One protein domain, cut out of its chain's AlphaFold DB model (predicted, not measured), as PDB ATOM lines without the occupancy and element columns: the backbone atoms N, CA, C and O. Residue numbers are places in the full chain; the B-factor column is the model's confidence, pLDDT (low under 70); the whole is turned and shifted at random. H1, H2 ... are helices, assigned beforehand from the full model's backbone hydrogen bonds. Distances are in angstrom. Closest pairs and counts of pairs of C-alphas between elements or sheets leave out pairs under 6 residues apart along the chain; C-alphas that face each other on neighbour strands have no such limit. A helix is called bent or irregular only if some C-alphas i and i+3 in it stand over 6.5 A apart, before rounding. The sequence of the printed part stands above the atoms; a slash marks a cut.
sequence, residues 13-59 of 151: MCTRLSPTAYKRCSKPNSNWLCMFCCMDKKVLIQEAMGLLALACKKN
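This is residues 13 to 59 of the 151 residues of an uncharacterized protein of Schistosoma margrebowiei (UniProt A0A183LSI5). A small, loose head with the short helix H1 in it leads, through a looping link, into one long helix, H2, which makes most of the length like the handle of a spoon. Residues 42 to 59, of which 42 to 57 belong to H2, stick out as a free arm with nothing packed on them. The printed part has 47 residues, with two named helices in the order H1, H2 and no named strand; its class is all helix. It is extended, with a radius of gyration of the C-alphas of 16.1 A and spans of 47 by 21 by 13 A.

Residues 13 to 18 come before H1, residues 19 to 25. Residues 26 to 34 then form a short link, 9 residues, to H2, residues 35 to 57. Although they follow each other along the printed part, H1 and H2 are apart, with no C-alpha of the one within 8 A of the other. Residues 26 to 31 of the link stand free. In H1 and H2 every O i to N i+4 pair is within hydrogen-bond range.

H1 runs from Pro 19, its C-alpha at (211.911, 218.287, 177.820), to Cys 25, 10.1 A from first to last C-alpha. H2 begins at Met 35, its C-alpha at (211.469, 202.807, 183.233), and ends at Lys 57, its C-alpha at (237.254, 182.189, 181.073). Its 23 residues measure 33.1 A from first to last C-alpha, and it is not bent.

The two C-alphas farthest apart are those of Met 13 and Asn 59, 49.5 A. The printed part has no cut. The mean pLDDT of the printed part is 92.4; residues 58 to 59 are under 70.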
ATOM      1  N   MET A  13     204.832 214.270 182.025       94.69
ATOM      2  CA  MET A  13     205.394 214.474 183.368       94.69
ATOM      3  C   MET A  13     205.745 213.160 184.087       94.69
ATOM      4  O   MET A  13     206.697 213.114 184.857       94.69
ATOM      5  N   CYS A  14     205.039 212.065 183.790       95.06
ATOM      6  CA  CYS A  14     205.283 210.758 184.404       95.06
ATOM      7  C   CYS A  14     206.461 209.998 183.774       95.06
ATOM      8  O   CYS A  14     206.964 209.054 184.376       95.06
ATOM      9  N   THR A  15     206.925 210.388 182.579       94.12
ATOM     10  CA  THR A  15     208.065 209.720 181.917       94.12
ATOM     11  C   THR A  15     209.416 210.020 182.565       94.12
ATOM     12  O   THR A  15     210.393 209.343 182.249       94.12
ATOM     13  N   ARG A  16     209.490 211.040 183.437       94.00
ATOM     14  CA  ARG A  16     210.735 211.573 184.025       94.00
ATOM     15  C   ARG A  16     211.797 211.993 182.997       94.00
ATOM     16  O   ARG A  16     212.953 212.202 183.349       94.00
ATOM     17  N   LEU A  17     211.425 212.135 181.725       94.94
ATOM     18  CA  LEU A  17     212.323 212.635 180.695       94.94
ATOM     19  C   LEU A  17     212.475 214.148 180.806       94.94
ATOM     20  O   LEU A  17     211.500 214.870 181.026       94.94
ATOM     21  N   SER A  18     213.685 214.642 180.541       96.69
ATOM     22  CA  SER A  18     213.875 216.069 180.300       96.69
ATOM     23  C   SER A  18     213.064 216.512 179.073       96.69
ATOM     24  O   SER A  18     212.834 215.705 178.162       96.69
ATOM     25  N   PRO A  19     212.656 217.791 178.979       96.50
ATOM     26  CA  PRO A  19     211.911 218.287 177.820       96.50
ATOM     27  C   PRO A  19     212.597 217.978 176.477       96.50
ATOM     28  O   PRO A  19     211.938 217.573 175.517       96.50
ATOM     29  N   THR A  20     213.929 218.090 176.430       96.75
ATOM     30  CA  THR A  20     214.749 217.781 175.249       96.75
ATOM     31  C   THR A  20     214.771 216.288 174.922       96.75
ATOM     32  O   THR A  20     214.705 215.918 173.750       96.75
ATOM     33  N   ALA A  21     214.861 215.415 175.929       96.00
ATOM     34  CA  ALA A  21     214.788 213.969 175.719       96.00
ATOM     35  C   ALA A  21     213.398 213.555 175.222       96.00
ATOM     36  O   ALA A  21     213.295 212.847 174.224       96.00
ATOM     37  N   TYR A  22     212.338 214.089 175.833       96.38
ATOM     38  CA  TYR A  22     210.964 213.829 175.411       96.38
ATOM     39  C   TYR A  22     210.735 214.195 173.939       96.38
ATOM     40  O   TYR A  22     210.225 213.376 173.183       96.38
ATOM     41  N   LYS A  23     211.176 215.388 173.503       96.25
ATOM     42  CA  LYS A  23     211.046 215.834 172.101       96.25
ATOM     43  C   LYS A  23     211.784 214.926 171.112       96.25
ATOM     44  O   LYS A  23     211.385 214.844 169.955       96.25
ATOM     45  N   ARG A  24     212.882 214.286 171.531       96.81
ATOM     46  CA  ARG A  24     213.599 213.309 170.699       96.81
ATOM     47  C   ARG A  24     212.823 211.998 170.613       96.81
ATOM     48  O   ARG A  24     212.569 211.543 169.508       96.81
ATOM     49  N   CYS A  25     212.399 211.456 171.752       95.31
ATOM     50  CA  CYS A  25     211.684 210.182 171.835       95.31
ATOM     51  C   CYS A  25     210.277 210.217 171.221       95.31
ATOM     52  O   CYS A  25     209.782 209.185 170.795       95.31
ATOM     53  N   SER A  26     209.627 211.381 171.153       94.25
ATOM     54  CA  SER A  26     208.280 211.511 170.582       94.25
ATOM     55  C   SER A  26     208.247 211.608 169.053       94.25
ATOM     56  O   SER A  26     207.175 211.826 168.490       94.25
ATOM     57  N   LYS A  27     209.397 211.560 168.372       95.88
ATOM     58  CA  LYS A  27     209.454 211.623 166.906       95.88
ATOM     59  C   LYS A  27     209.019 210.287 166.295       95.88
ATOM     60  O   LYS A  27     209.274 209.243 166.894       95.88
ATOM     61  N   PRO A  28     208.435 210.298 165.082       92.25
ATOM     62  CA  PRO A  28     208.240 209.062 164.333       92.25
ATOM     63  C   PRO A  28     209.587 208.338 164.165       92.25
ATOM     64  O   PRO A  28     210.630 208.987 164.047       92.25
ATOM     65  N   ASN A  29     209.559 207.005 164.179       91.69
ATOM     66  CA  ASN A  29     210.732 206.119 164.099       91.69
ATOM     67  C   ASN A  29     211.698 206.181 165.297       91.69
ATOM     68  O   ASN A  29     212.794 205.628 165.228       91.69
ATOM     69  N   SER A  30     211.327 206.849 166.391       94.62
ATOM     70  CA  SER A  30     212.076 206.766 167.646       94.62
ATOM     71  C   SER A  30     211.472 205.696 168.537       94.62
ATOM     72  O   SER A  30     210.262 205.680 168.736       94.62
ATOM     73  N   ASN A  31     212.331 204.847 169.098       93.88
ATOM     74  CA  ASN A  31     211.920 203.894 170.118       93.88
ATOM     75  C   ASN A  31     212.092 204.503 171.516       93.88
ATOM     76  O   ASN A  31     213.085 205.182 171.806       93.88
ATOM     77  N   TRP A  32     211.142 204.231 172.397       96.31
ATOM     78  CA  TRP A  32     211.174 204.565 173.806       96.31
ATOM     79  C   TRP A  32     210.609 203.432 174.670       96.31
ATOM     80  O   TRP A  32     209.519 202.902 174.455       96.31
ATOM     81  N   LEU A  33     211.350 203.117 175.731       95.75
ATOM     82  CA  LEU A  33     210.956 202.159 176.756       95.75
ATOM     83  C   LEU A  33     210.640 202.892 178.055       95.75
ATOM     84  O   LEU A  33     211.370 203.799 178.464       95.75
ATOM     85  N   CYS A  34     209.573 202.472 178.735       95.62
ATOM     86  CA  CYS A  34     209.298 202.958 180.079       95.62
ATOM     87  C   CYS A  34     210.369 202.468 181.065       95.62
ATOM     88  O   CYS A  34     211.110 201.525 180.787       95.62
ATOM     89  N   MET A  35     210.441 203.113 182.234       93.25
ATOM     90  CA  MET A  35     211.469 202.807 183.233       93.25
ATOM     91  C   MET A  35     211.475 201.324 183.625       93.25
ATOM     92  O   MET A  35     212.539 200.725 183.675       93.25
ATOM     93  N   PHE A  36     210.298 200.724 183.823       94.38
ATOM     94  CA  PHE A  36     210.156 199.310 184.183       94.38
ATOM     95  C   PHE A  36     210.727 198.378 183.107       94.38
ATOM     96  O   PHE A  36     211.710 197.696 183.364       94.38
ATOM     97  N   CYS A  37     210.232 198.464 181.866       95.31
ATOM     98  CA  CYS A  37     210.742 197.637 180.765       95.31
ATOM     99  C   CYS A  37     212.241 197.867 180.484       95.31
ATOM    100  O   CYS A  37     212.939 196.971 180.014       95.31
ATOM    101  N   CYS A  38     212.751 199.073 180.752       92.88
ATOM    102  CA  CYS A  38     214.175 199.380 180.629       92.88
ATOM    103  C   CYS A  38     215.014 198.679 181.710       92.88
ATOM    104  O   CYS A  38     216.087 198.167 181.398       92.88
ATOM    105  N   MET A  39     214.545 198.644 182.961       91.88
ATOM    106  CA  MET A  39     215.234 197.941 184.048       91.88
ATOM    107  C   MET A  39     215.279 196.438 183.787       91.88
ATOM    108  O   MET A  39     216.362 195.862 183.851       91.88
ATOM    109  N   ASP A  40     214.158 195.839 183.391       92.25
ATOM    110  CA  ASP A  40     214.078 194.398 183.129       92.25
ATOM    111  C   ASP A  40     215.080 193.978 182.044       92.25
ATOM    112  O   ASP A  40     215.894 193.075 182.239       92.25
ATOM    113  N   LYS A  41     215.113 194.706 180.918       91.38
ATOM    114  CA  LYS A  41     216.073 194.434 179.837       91.38
ATOM    115  C   LYS A  41     217.521 194.649 180.267       91.38
ATOM    116  O   LYS A  41     218.390 193.895 179.842       91.38
ATOM    117  N   LYS A  42     217.805 195.650 181.103       92.75
ATOM    118  CA  LYS A  42     219.161 195.879 181.627       92.75
ATOM    119  C   LYS A  42     219.636 194.733 182.514       92.75
ATOM    120  O   LYS A  42     220.785 194.327 182.370       92.75
ATOM    121  N   VAL A  43     218.769 194.213 183.382       92.25
ATOM    122  CA  VAL A  43     219.084 193.053 184.231       92.25
ATOM    123  C   VAL A  43     219.424 191.846 183.360       92.25
ATOM    124  O   VAL A  43     220.479 191.246 183.545       92.25
ATOM    125  N   LEU A  44     218.606 191.570 182.339       91.62
ATOM    126  CA  LEU A  44     218.857 190.474 181.398       91.62
ATOM    127  C   LEU A  44     220.183 190.638 180.638       91.62
ATOM    128  O   LEU A  44     220.930 189.676 180.481       91.62
ATOM    129  N   ILE A  45     220.509 191.854 180.185       93.75
ATOM    130  CA  ILE A  45     221.785 192.129 179.502       93.75
ATOM    131  C   ILE A  45     222.967 191.901 180.452       93.75
ATOM    132  O   ILE A  45     223.957 191.286 180.059       93.75
ATOM    133  N   GLN A  46     222.872 192.370 181.696       95.06
ATOM    134  CA  GLN A  46     223.935 192.205 182.685       95.06
ATOM    135  C   GLN A  46     224.179 190.726 183.020       95.06
ATOM    136  O   GLN A  46     225.332 190.298 183.101       95.06
ATOM    137  N   GLU A  47     223.114 189.941 183.166       95.00
ATOM    138  CA  GLU A  47     223.204 188.497 183.390       95.00
ATOM    139  C   GLU A  47     223.851 187.780 182.197       95.00
ATOM    140  O   GLU A  47     224.806 187.021 182.373       95.00
ATOM    141  N   ALA A  48     223.408 188.087 180.973       95.62
ATOM    142  CA  ALA A  48     223.974 187.513 179.753       95.62
ATOM    143  C   ALA A  48     225.473 187.832 179.597       95.62
ATOM    144  O   ALA A  48     226.262 186.955 179.242       95.62
ATOM    145  N   MET A  49     225.888 189.063 179.914       96.25
ATOM    146  CA  MET A  49     227.304 189.445 179.924       96.25
ATOM    147  C   MET A  49     228.108 188.674 180.978       96.25
ATOM    148  O   MET A  49     229.235 188.263 180.702       96.25
ATOM    149  N   GLY A  50     227.538 188.448 182.166       95.62
ATOM    150  CA  GLY A  50     228.166 187.639 183.213       95.62
ATOM    151  C   GLY A  50     228.375 186.186 182.781       95.62
ATOM    152  O   GLY A  50     229.468 185.641 182.945       95.62
ATOM    153  N   LEU A  51     227.361 185.578 182.161       95.19
ATOM    154  CA  LEU A  51     227.451 184.225 181.605       95.19
ATOM    155  C   LEU A  51     228.489 184.134 180.481       95.19
ATOM    156  O   LEU A  51     229.275 183.185 180.455       95.19
ATOM    157  N   LEU A  52     228.540 185.130 179.592       94.31
ATOM    158  CA  LEU A  52     229.539 185.191 178.525       94.31
ATOM    159  C   LEU A  52     230.961 185.265 179.096       94.31
ATOM    160  O   LEU A  52     231.820 184.488 178.687       94.31
ATOM    161  N   ALA A  53     231.206 186.131 180.081       94.19
ATOM    162  CA  ALA A  53     232.516 186.249 180.722       94.19
ATOM    163  C   ALA A  53     232.962 184.935 181.393       94.19
ATOM    164  O   ALA A  53     234.128 184.544 181.289       94.19
ATOM    165  N   LEU A  54     232.034 184.220 182.040       91.88
ATOM    166  CA  LEU A  54     232.300 182.905 182.633       91.88
ATOM    167  C   LEU A  54     232.618 181.840 181.576       91.88
ATOM    168  O   LEU A  54     233.527 181.034 181.778       91.88
ATOM    169  N   ALA A  55     231.899 181.843 180.453       88.75
ATOM    170  CA  ALA A  55     232.149 180.925 179.348       88.75
ATOM    171  C   ALA A  55     233.507 181.194 178.680       88.75
ATOM    172  O   ALA A  55     234.253 180.250 178.423       88.75
ATOM    173  N   CYS A  56     233.866 182.463 178.461       85.38
ATOM    174  CA  CYS A  56     235.158 182.850 177.889       85.38
ATOM    175  C   CYS A  56     236.334 182.429 178.781       85.38
ATOM    176  O   CYS A  56     237.302 181.867 178.277       85.38
ATOM    177  N   LYS A  57     236.215 182.589 180.107       79.00
ATOM    178  CA  LYS A  57     237.254 182.189 181.073       79.00
ATOM    179  C   LYS A  57     237.600 180.693 181.020       79.00
ATOM    180  O   LYS A  57     238.685 180.294 181.433       79.00
ATOM    181  N   LYS A  58     236.689 179.848 180.534       62.28
ATOM    182  CA  LYS A  58     236.894 178.396 180.470       62.28
ATOM    183  C   LYS A  58     237.764 177.952 179.280       62.28
ATOM    184  O   LYS A  58     238.177 176.797 179.267       62.28
ATOM    185  N   ASN A  59     238.072 178.833 178.323       60.41
ATOM    186  CA  ASN A  59     238.820 178.476 177.109       60.41
ATOM    187  C   ASN A  59     240.314 178.862 177.132       60.41
ATOM    188  O   ASN A  59     241.030 178.486 176.214       60.41
TER     189      ASN A  59